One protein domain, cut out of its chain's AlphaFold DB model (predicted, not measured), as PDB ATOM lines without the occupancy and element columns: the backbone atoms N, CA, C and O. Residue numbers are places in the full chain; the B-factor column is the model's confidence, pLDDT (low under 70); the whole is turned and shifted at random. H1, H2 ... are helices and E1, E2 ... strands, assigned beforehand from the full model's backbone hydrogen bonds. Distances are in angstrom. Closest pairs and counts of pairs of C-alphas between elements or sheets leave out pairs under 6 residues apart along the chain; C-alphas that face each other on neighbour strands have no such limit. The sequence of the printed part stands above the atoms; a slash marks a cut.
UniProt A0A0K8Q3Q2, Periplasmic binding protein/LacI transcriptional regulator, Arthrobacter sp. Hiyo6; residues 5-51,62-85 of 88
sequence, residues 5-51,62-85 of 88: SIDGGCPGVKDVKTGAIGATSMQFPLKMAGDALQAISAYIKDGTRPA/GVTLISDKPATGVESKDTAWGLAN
ATOM      1  N   SER A   5      -7.565 106.025 -61.180       97.75
ATOM      2  CA  SER A   5      -6.976 106.629 -59.982       97.75
ATOM      3  C   SER A   5      -6.095 105.654 -59.192       97.75
ATOM      4  O   SER A   5      -6.043 104.448 -59.453       97.75
ATOM      5  N   ILE A   6      -5.372 106.208 -58.223       97.38
ATOM      6  CA  ILE A   6      -4.594 105.490 -57.212       97.38
ATOM      7  C   ILE A   6      -5.188 105.863 -55.852       97.38
ATOM      8  O   ILE A   6      -5.669 106.982 -55.706       97.38
ATOM      9  N   ASP A   7      -5.175 104.901 -54.926       95.94
ATOM     10  CA  ASP A   7      -5.480 104.950 -53.486       95.94
ATOM     11  C   ASP A   7      -6.581 103.976 -53.086       95.94
ATOM     12  O   ASP A   7      -6.439 103.264 -52.093       95.94
ATOM     13  N   GLY A   8      -7.673 103.918 -53.849       96.12
ATOM     14  CA  GLY A   8      -8.820 103.054 -53.545       96.12
ATOM     15  C   GLY A   8      -9.545 103.396 -52.246       96.12
ATOM     16  O   GLY A   8     -10.112 102.506 -51.611       96.12
ATOM     17  N   GLY A   9      -9.557 104.676 -51.862       97.56
ATOM     18  CA  GLY A   9     -10.465 105.161 -50.828       97.56
ATOM     19  C   GLY A   9     -11.932 104.957 -51.226       97.56
ATOM     20  O   GLY A   9     -12.259 104.855 -52.416       97.56
ATOM     21  N   CYS A  10     -12.835 104.905 -50.247       98.19
ATOM     22  CA  CYS A  10     -14.243 104.590 -50.490       98.19
ATOM     23  C   CYS A  10     -14.939 105.516 -51.507       98.19
ATOM     24  O   CYS A  10     -15.754 105.008 -52.282       98.19
ATOM     25  N   PRO A  11     -14.625 106.827 -51.600       98.06
ATOM     26  CA  PRO A  11     -15.108 107.673 -52.694       98.06
ATOM     27  C   PRO A  11     -14.663 107.181 -54.079       98.06
ATOM     28  O   PRO A  11     -15.500 106.996 -54.953       98.06
ATOM     29  N   GLY A  12     -13.380 106.850 -54.250       97.75
ATOM     30  CA  GLY A  12     -12.852 106.352 -55.524       97.75
ATOM     31  C   GLY A  12     -13.460 105.009 -55.935       97.75
ATOM     32  O   GLY A  12     -13.767 104.800 -57.105       97.75
ATOM     33  N   VAL A  13     -13.722 104.110 -54.980       98.56
ATOM     34  CA  VAL A  13     -14.440 102.855 -55.273       98.56
ATOM     35  C   VAL A  13     -15.887 103.123 -55.706       98.56
ATOM     36  O   VAL A  13     -16.386 102.468 -56.624       98.56
ATOM     37  N   LYS A  14     -16.569 104.100 -55.092       98.50
ATOM     38  CA  LYS A  14     -17.906 104.530 -55.541       98.50
ATOM     39  C   LYS A  14     -17.855 105.129 -56.946       98.50
ATOM     40  O   LYS A  14     -18.751 104.839 -57.730       98.50
ATOM     41  N   ASP A  15     -16.808 105.875 -57.283       98.44
ATOM     42  CA  ASP A  15     -16.619 106.436 -58.625       98.44
ATOM     43  C   ASP A  15     -16.373 105.353 -59.686       98.44
ATOM     44  O   ASP A  15     -16.838 105.488 -60.819       98.44
ATOM     45  N   VAL A  16     -15.710 104.243 -59.332       98.38
ATOM     46  CA  VAL A  16     -15.652 103.052 -60.205       98.38
ATOM     47  C   VAL A  16     -17.053 102.475 -60.400       98.38
ATOM     48  O   VAL A  16     -17.465 102.216 -61.530       98.38
ATOM     49  N   LYS A  17     -17.816 102.324 -59.310       98.38
ATOM     50  CA  LYS A  17     -19.162 101.731 -59.336       98.38
ATOM     51  C   LYS A  17     -20.155 102.547 -60.167       98.38
ATOM     52  O   LYS A  17     -21.019 101.976 -60.828       98.38
ATOM     53  N   THR A  18     -20.054 103.875 -60.136       97.81
ATOM     54  CA  THR A  18     -20.882 104.774 -60.959       97.81
ATOM     55  C   THR A  18     -20.363 104.915 -62.391       97.81
ATOM     56  O   THR A  18     -21.051 105.487 -63.235       97.81
ATOM     57  N   GLY A  19     -19.172 104.385 -62.685       96.75
ATOM     58  CA  GLY A  19     -18.519 104.489 -63.987       96.75
ATOM     59  C   GLY A  19     -17.888 105.854 -64.269       96.75
ATOM     60  O   GLY A  19     -17.514 106.106 -65.415       96.75
ATOM     61  N   ALA A  20     -17.763 106.725 -63.262       97.44
ATOM     62  CA  ALA A  20     -17.074 108.011 -63.378       97.44
ATOM     63  C   ALA A  20     -15.567 107.831 -63.647       97.44
ATOM     64  O   ALA A  20     -14.976 108.596 -64.412       97.44
ATOM     65  N   ILE A  21     -14.967 106.778 -63.082       98.06
ATOM     66  CA  ILE A  21     -13.625 106.294 -63.430       98.06
ATOM     67  C   ILE A  21     -13.674 104.804 -63.783       98.06
ATOM     68  O   ILE A  21     -14.583 104.079 -63.388       98.06
ATOM     69  N   GLY A  22     -12.701 104.334 -64.560       97.25
ATOM     70  CA  GLY A  22     -12.643 102.949 -65.025       97.25
ATOM     71  C   GLY A  22     -12.093 101.970 -63.990       97.25
ATOM     72  O   GLY A  22     -12.500 100.814 -63.987       97.25
ATOM     73  N   ALA A  23     -11.170 102.420 -63.137       98.19
ATOM     74  CA  ALA A  23     -10.559 101.610 -62.089       98.19
ATOM     75  C   ALA A  23      -9.836 102.483 -61.052       98.19
ATOM     76  O   ALA A  23      -9.431 103.608 -61.361       98.19
ATOM     77  N   THR A  24      -9.599 101.926 -59.862       98.31
ATOM     78  CA  THR A  24      -8.684 102.492 -58.859       98.31
ATOM     79  C   THR A  24      -7.697 101.437 -58.367       98.31
ATOM     80  O   THR A  24      -8.087 100.312 -58.053       98.31
ATOM     81  N   SER A  25      -6.419 101.794 -58.265       97.62
ATOM     82  CA  SER A  25      -5.398 100.958 -57.621       97.62
ATOM     83  C   SER A  25      -5.482 101.136 -56.102       97.62
ATOM     84  O   SER A  25      -5.063 102.171 -55.582       97.62
ATOM     85  N   MET A  26      -6.103 100.190 -55.391       98.38
ATOM     86  CA  MET A  26      -6.343 100.291 -53.950       98.38
ATOM     87  C   MET A  26      -5.087  99.987 -53.146       98.38
ATOM     88  O   MET A  26      -4.506  98.909 -53.273       98.38
ATOM     89  N   GLN A  27      -4.724 100.931 -52.283       97.50
ATOM     90  CA  GLN A  27      -3.657 100.809 -51.299       97.50
ATOM     91  C   GLN A  27      -4.253 100.587 -49.902       97.50
ATOM     92  O   GLN A  27      -5.422 100.878 -49.652       97.50
ATOM     93  N   PHE A  28      -3.425 100.116 -48.967       96.50
ATOM     94  CA  PHE A  28      -3.843  99.797 -47.598       96.50
ATOM     95  C   PHE A  28      -3.115 100.683 -46.569       96.50
ATOM     96  O   PHE A  28      -2.272 100.186 -45.815       96.50
ATOM     97  N   PRO A  29      -3.409 101.999 -46.505       95.56
ATOM     98  CA  PRO A  29      -2.656 102.945 -45.673       95.56
ATOM     99  C   PRO A  29      -2.729 102.633 -44.171       95.56
ATOM    100  O   PRO A  29      -1.746 102.818 -43.460       95.56
ATOM    101  N   LEU A  30      -3.849 102.092 -43.676       94.12
ATOM    102  CA  LEU A  30      -3.962 101.687 -42.267       94.12
ATOM    103  C   LEU A  30      -3.047 100.504 -41.928       94.12
ATOM    104  O   LEU A  30      -2.425 100.494 -40.866       94.12
ATOM    105  N   LYS A  31      -2.913  99.536 -42.845       94.88
ATOM    106  CA  LYS A  31      -1.950  98.438 -42.705       94.88
ATOM    107  C   LYS A  31      -0.522  98.979 -42.730       94.88
ATOM    108  O   LYS A  31       0.263  98.649 -41.851       94.88
ATOM    109  N   MET A  32      -0.215  99.855 -43.688       96.56
ATOM    110  CA  MET A  32       1.097 100.496 -43.807       96.56
ATOM    111  C   MET A  32       1.496 101.234 -42.521       96.56
ATOM    112  O   MET A  32       2.616 101.073 -42.043       96.56
ATOM    113  N   ALA A  33       0.573 101.990 -41.922       96.62
ATOM    114  CA  ALA A  33       0.810 102.673 -40.653       96.62
ATOM    115  C   ALA A  33       1.017 101.689 -39.486       96.62
ATOM    116  O   ALA A  33       1.920 101.883 -38.670       96.62
ATOM    117  N   GLY A  34       0.218 100.619 -39.417       96.44
ATOM    118  CA  GLY A  34       0.377  99.563 -38.412       96.44
ATOM    119  C   GLY A  34       1.741  98.874 -38.496       96.44
ATOM    120  O   GLY A  34       2.435  98.756 -37.484       96.44
ATOM    121  N   ASP A  35       2.159  98.497 -39.705       96.38
ATOM    122  CA  ASP A  35       3.461  97.876 -39.966       96.38
ATOM    123  C   ASP A  35       4.614  98.830 -39.596       96.38
ATOM    124  O   ASP A  35       5.599  98.413 -38.982       96.38
ATOM    125  N   ALA A  36       4.479 100.129 -39.892       96.81
ATOM    126  CA  ALA A  36       5.474 101.137 -39.528       96.81
ATOM    127  C   ALA A  36       5.641 101.271 -38.003       96.81
ATOM    128  O   ALA A  36       6.769 101.318 -37.504       96.81
ATOM    129  N   LEU A  37       4.541 101.281 -37.242       97.88
ATOM    130  CA  LEU A  37       4.595 101.325 -35.775       97.88
ATOM    131  C   LEU A  37       5.247 100.067 -35.188       97.88
ATOM    132  O   LEU A  37       6.037 100.166 -34.243       97.88
ATOM    133  N   GLN A  38       4.965  98.893 -35.757       96.62
ATOM    134  CA  GLN A  38       5.620  97.644 -35.357       96.62
ATOM    135  C   GLN A  38       7.127  97.685 -35.632       96.62
ATOM    136  O   GLN A  38       7.913  97.323 -34.754       96.62
ATOM    137  N   ALA A  39       7.537  98.183 -36.801       97.31
ATOM    138  CA  ALA A  39       8.945  98.321 -37.163       97.31
ATOM    139  C   ALA A  39       9.696  99.276 -36.219       97.31
ATOM    140  O   ALA A  39      10.788  98.947 -35.756       97.31
ATOM    141  N   ILE A  40       9.098 100.421 -35.868       97.81
ATOM    142  CA  ILE A  40       9.672 101.352 -34.882       97.81
ATOM    143  C   ILE A  40       9.794 100.675 -33.511       97.81
ATOM    144  O   ILE A  40      10.832 100.791 -32.857       97.81
ATOM    145  N   SER A  41       8.763  99.939 -33.080       98.00
ATOM    146  CA  SER A  41       8.790  99.217 -31.803       98.00
ATOM    147  C   SER A  41       9.912  98.177 -31.747       98.00
ATOM    148  O   SER A  41      10.606  98.095 -30.734       98.00
ATOM    149  N   ALA A  42      10.115  97.407 -32.821       97.94
ATOM    150  CA  ALA A  42      11.192  96.421 -32.914       97.94
ATOM    151  C   ALA A  42      12.568  97.098 -32.865       97.94
ATOM    152  O   ALA A  42      13.405  96.743 -32.039       97.94
ATOM    153  N   TYR A  43      12.756  98.163 -33.647       98.06
ATOM    154  CA  TYR A  43      14.010  98.908 -33.667       98.06
ATOM    155  C   TYR A  43      14.395  99.468 -32.290       98.06
ATOM    156  O   TYR A  43      15.553  99.381 -31.893       98.06
ATOM    157  N   ILE A  44      13.431 100.007 -31.536       98.31
ATOM    158  CA  ILE A  44      13.672 100.505 -30.172       98.31
ATOM    159  C   ILE A  44      14.064  99.369 -29.215       98.31
ATOM    160  O   ILE A  44      14.873  99.588 -28.314       98.31
ATOM    161  N   LYS A  45      13.490  98.171 -29.383       97.88
ATOM    162  CA  LYS A  45      13.730  97.025 -28.493       97.88
ATOM    163  C   LYS A  45      15.091  96.375 -28.716       97.88
ATOM    164  O   LYS A  45      15.769  96.071 -27.740       97.88
ATOM    165  N   ASP A  46      15.461  96.125 -29.969       97.81
ATOM    166  CA  ASP A  46      16.631  95.299 -30.297       97.81
ATOM    167  C   ASP A  46      17.428  95.777 -31.525       97.81
ATOM    168  O   ASP A  46      18.403  95.139 -31.919       97.81
ATOM    169  N   GLY A  47      17.064  96.915 -32.123       97.62
ATOM    170  CA  GLY A  47      17.731  97.455 -33.310       97.62
ATOM    171  C   GLY A  47      17.325  96.792 -34.631       97.62
ATOM    172  O   GLY A  47      17.874  97.164 -35.675       97.62
ATOM    173  N   THR A  48      16.363  95.860 -34.631       97.38
ATOM    174  CA  THR A  48      15.851  95.226 -35.855       97.38
ATOM    175  C   THR A  48      15.258  96.267 -36.799       97.38
ATOM    176  O   THR A  48      14.430  97.092 -36.412       97.38
ATOM    177  N   ARG A  49      15.671  96.221 -38.069       93.44
ATOM    178  CA  ARG A  49      15.164  97.090 -39.137       93.44
ATOM    179  C   ARG A  49      14.177  96.327 -40.022       93.44
ATOM    180  O   ARG A  49      14.377  95.131 -40.234       93.44
ATOM    181  N   PRO A  50      13.142  96.993 -40.567       91.06
ATOM    182  CA  PRO A  50      12.252  96.363 -41.533       91.06
ATOM    183  C   PRO A  50      13.045  95.927 -42.770       91.06
ATOM    184  O   PRO A  50      13.920  96.651 -43.248       91.06
ATOM    185  N   ALA A  51      12.742  94.733 -43.274       92.94
ATOM    186  CA  ALA A  51      13.325  94.214 -44.501       92.94
ATOM    187  C   ALA A  51      12.450  94.575 -45.707       92.94
ATOM    188  O   ALA A  51      11.219  94.645 -45.612       92.94
ATOM    189  N   GLY A  62       1.059  95.585 -50.126       94.31
ATOM    190  CA  GLY A  62       0.025  95.098 -51.027       94.31
ATOM    191  C   GLY A  62      -0.698  96.219 -51.768       94.31
ATOM    192  O   GLY A  62      -0.768  97.363 -51.315       94.31
ATOM    193  N   VAL A  63      -1.247  95.851 -52.921       96.44
ATOM    194  CA  VAL A  63      -2.093  96.686 -53.774       96.44
ATOM    195  C   VAL A  63      -3.114  95.786 -54.464       96.44
ATOM    196  O   VAL A  63      -2.786  94.653 -54.821       96.44
ATOM    197  N   THR A  64      -4.336  96.276 -54.661       97.88
ATOM    198  CA  THR A  64      -5.394  95.537 -55.367       97.88
ATOM    199  C   THR A  64      -6.074  96.448 -56.378       97.88
ATOM    200  O   THR A  64      -6.607  97.494 -56.016       97.88
ATOM    201  N   LEU A  65      -6.109  96.057 -57.653       98.31
ATOM    202  CA  LEU A  65      -6.878  96.796 -58.651       98.31
ATOM    203  C   LEU A  65      -8.378  96.585 -58.418       98.31
ATOM    204  O   LEU A  65      -8.844  95.446 -58.379       98.31
ATOM    205  N   ILE A  66      -9.135  97.674 -58.311       98.56
ATOM    206  CA  ILE A  66     -10.596  97.649 -58.233       98.56
ATOM    207  C   ILE A  66     -11.174  98.084 -59.572       98.56
ATOM    208  O   ILE A  66     -10.936  99.210 -60.014       98.56
ATOM    209  N   SER A  67     -11.924  97.190 -60.209       98.12
ATOM    210  CA  SER A  67     -12.614  97.435 -61.474       98.12
ATOM    211  C   SER A  67     -13.792  96.476 -61.628       98.12
ATOM    212  O   SER A  67     -13.624  95.264 -61.513       98.12
ATOM    213  N   ASP A  68     -14.962  97.008 -61.987       98.12
ATOM    214  CA  ASP A  68     -16.115  96.197 -62.415       98.12
ATOM    215  C   ASP A  68     -16.000  95.753 -63.890       98.12
ATOM    216  O   ASP A  68     -16.832  95.004 -64.400       98.12
ATOM    217  N   LYS A  69     -14.955  96.212 -64.594       96.00
ATOM    218  CA  LYS A  69     -14.620  95.852 -65.979       96.00
ATOM    219  C   LYS A  69     -13.194  95.280 -66.009       96.00
ATOM    220  O   LYS A  69     -12.249  96.035 -66.261       96.00
ATOM    221  N   PRO A  70     -13.004  93.987 -65.691       93.50
ATOM    222  CA  PRO A  70     -11.675  93.388 -65.600       93.50
ATOM    223  C   PRO A  70     -10.940  93.441 -66.945       93.50
ATOM    224  O   PRO A  70     -11.532  93.215 -68.003       93.50
ATOM    225  N   ALA A  71      -9.641  93.733 -66.897       93.06
ATOM    226  CA  ALA A  71      -8.767  93.713 -68.066       93.06
ATOM    227  C   ALA A  71      -8.097  92.338 -68.206       93.06
ATOM    228  O   ALA A  71      -7.677  91.734 -67.221       93.06
ATOM    229  N   THR A  72      -7.974  91.837 -69.436       95.06
ATOM    230  CA  THR A  72      -7.325  90.546 -69.702       95.06
ATOM    231  C   THR A  72      -5.884  90.541 -69.190       95.06
ATOM    232  O   THR A  72      -5.106  91.434 -69.513       95.06
ATOM    233  N   GLY A  73      -5.525  89.516 -68.414       96.00
ATOM    234  CA  GLY A  73      -4.176  89.352 -67.866       96.00
ATOM    235  C   GLY A  73      -3.863  90.221 -66.644       96.00
ATOM    236  O   GLY A  73      -2.727  90.189 -66.177       96.00
ATOM    237  N   VAL A  74      -4.837  90.968 -66.111       95.31
ATOM    238  CA  VAL A  74      -4.673  91.782 -64.901       95.31
ATOM    239  C   VAL A  74      -5.645  91.296 -63.835       95.31
ATOM    240  O   VAL A  74      -6.857  91.299 -64.041       95.31
ATOM    241  N   GLU A  75      -5.121  90.881 -62.684       97.12
ATOM    242  CA  GLU A  75      -5.967  90.524 -61.548       97.12
ATOM    243  C   GLU A  75      -6.659  91.770 -60.980       97.12
ATOM    244  O   GLU A  75      -6.026  92.797 -60.729       97.12
ATOM    245  N   SER A  76      -7.971  91.677 -60.760       97.75
ATOM    246  CA  SER A  76      -8.762  92.743 -60.148       97.75
ATOM    247  C   SER A  76      -9.873  92.191 -59.259       97.75
ATOM    248  O   SER A  76     -10.291  91.035 -59.381       97.75
ATOM    249  N   LYS A  77     -10.368  93.038 -58.358       98.62
ATOM    250  CA  LYS A  77     -11.582  92.816 -57.568       98.62
ATOM    251  C   LYS A  77     -12.671  93.798 -57.996       98.62
ATOM    252  O   LYS A  77     -12.372  94.859 -58.541       98.62
ATOM    253  N   ASP A  78     -13.921  93.428 -57.756       98.50
ATOM    254  CA  ASP A  78     -15.071  94.279 -58.047       98.50
ATOM    255  C   ASP A  78     -15.267  95.359 -56.970       98.50
ATOM    256  O   ASP A  78     -14.606  95.387 -55.921       98.50
ATOM    257  N   THR A  79     -16.192  96.276 -57.228       98.69
ATOM    258  CA  THR A  79     -16.526  97.352 -56.291       98.69
ATOM    259  C   THR A  79     -17.239  96.850 -55.040       98.69
ATOM    260  O   THR A  79     -17.195  97.537 -54.021       98.69
ATOM    261  N   ALA A  80     -17.843  95.658 -55.051       98.62
ATOM    262  CA  ALA A  80     -18.418  95.062 -53.846       98.62
ATOM    263  C   ALA A  80     -17.319  94.689 -52.843       98.62
ATOM    264  O   ALA A  80     -17.373  95.099 -51.681       98.62
ATOM    265  N   TRP A  81     -16.280  93.991 -53.306       98.56
ATOM    266  CA  TRP A  81     -15.088  93.729 -52.507       98.56
ATOM    267  C   TRP A  81     -14.381  95.034 -52.138       98.56
ATOM    268  O   TRP A  81     -14.005  95.224 -50.982       98.56
ATOM    269  N   GLY A  82     -14.248  95.958 -53.094       98.19
ATOM    270  CA  GLY A  82     -13.610  97.249 -52.860       98.19
ATOM    271  C   GLY A  82     -14.284  98.050 -51.746       98.19
ATOM    272  O   GLY A  82     -13.595  98.560 -50.875       98.19
ATOM    273  N   LEU A  83     -15.618  98.115 -51.707       98.38
ATOM    274  CA  LEU A  83     -16.361  98.846 -50.671       98.38
ATOM    275  C   LEU A  83     -16.250  98.207 -49.283       98.38
ATOM    276  O   LEU A  83     -16.411  98.900 -48.284       98.38
ATOM    277  N   ALA A  84     -15.977  96.903 -49.216       98.00
ATOM    278  CA  ALA A  84     -15.746  96.202 -47.955       98.00
ATOM    279  C   ALA A  84     -14.320  96.401 -47.405       98.00
ATOM    280  O   ALA A  84     -14.087  96.125 -46.232       98.00
ATOM    281  N   ASN A  85     -13.374  96.849 -48.240       97.44
ATOM    282  CA  ASN A  85     -11.947  96.938 -47.900       97.44
ATOM    283  C   ASN A  85     -11.349  98.343 -48.083       97.44
ATOM    284  O   ASN A  85     -10.191  98.566 -47.733       97.44
TER     285      ASN A  85
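This is residues 5 to 51 and 62 to 85 of the 88 residues of the protein "Periplasmic binding protein/LacI transcriptional regulator" of Arthrobacter sp. Hiyo6 (UniProt A0A0K8Q3Q2). A small three-stranded sheet, E1, E2 and E3, has two short helices, H1 and H3, packed side by side over one face and no named helix over the other. The long helix H2 leads away from the end of E2 as an arm and makes much of the length, while residues 67 to 78 form a long loop between E3 and H3. The printed part has 71 residues, with three named helices and three named strands in the order E1, H1, E2, H2, E3, H3, and its class is mixed, helices and strands. The mixed sheet runs E1, E2, E3. The whole is loose, with a radius of gyration of the C-alphas of 15.9 A, and elongated, spanning 49 by 26 by 17 A.

E1, residues 5 to 7, is an edge strand and the parallel neighbour of the inner strand E2, residues 23 to 27, at 20 degrees, with N 7 and O 25 2.8 A apart and N 25 and O 5 2.9 A apart, both within hydrogen-bond range. Between them in the chain comes H1, residues 10 to 17, and the three form a strand-helix-strand unit, two parallel neighbour strands joined through a helix, with a right-handed crossover. H1 is on the sheet at a height over the sheet of 8.3 A, over E2 and along the strands, at 22 degrees to E2 on the local plane; their closest C-alphas, of Val 16 and Ala 23, are 5.6 A apart. H2, residues 29 to 46, is not on the sheet and is apart from H1. E3, residues 63 to 66, is the other edge strand, antiparallel to E2 at 154 degrees, with N 26 and O 64 2.8 A apart and N 66 and O 24 2.9 A apart, both within hydrogen-bond range. H3, residues 79 to 85, is on the same face as H1, which gives two layers, helices on one face of a sheet. Its height over the sheet is 9.7 A, and it is only just over E3 alone, with 5 of its C-alphas falling on E3 and 2 on E2. The closest C-alphas of E3 and H3, of Ile 66 and Gly 82, are 6.2 A apart. H1 and H3 touch at a shallow tilt of 15 degrees, opposite ways, closest at the C-alphas of Lys 17 and Thr 79, 5.9 A apart. H2 and H3 are apart. In H1, H2 and H3 every O i to N i+4 pair is within hydrogen-bond range.

E1 begins at C-alpha 5, at (-6.976, 106.629, -59.982). H1 is 10.5 A long from first to last C-alpha and E2 12.8 A. H2 measures 25.8 A, from C-alpha 29 at (-2.656, 102.945, -45.673) to C-alpha 46 at (16.631, 95.299, -30.297). E3 and H3 are each 9.6 A long, and H3 ends at C-alpha 85, at (-11.947, 96.938, -47.900).

The two C-alphas farthest apart, of Gly 19 and Asp 46, are 49.5 A apart. Residues 52 to 61 are not printed, and C-alphas 51 and 62 are 14.8 A apart across this cut, in the link from H2 to E3. The link from E3 to H3, 12 residues, is long. The mean pLDDT of the printed part is 97.1, and no printed residue is under 70.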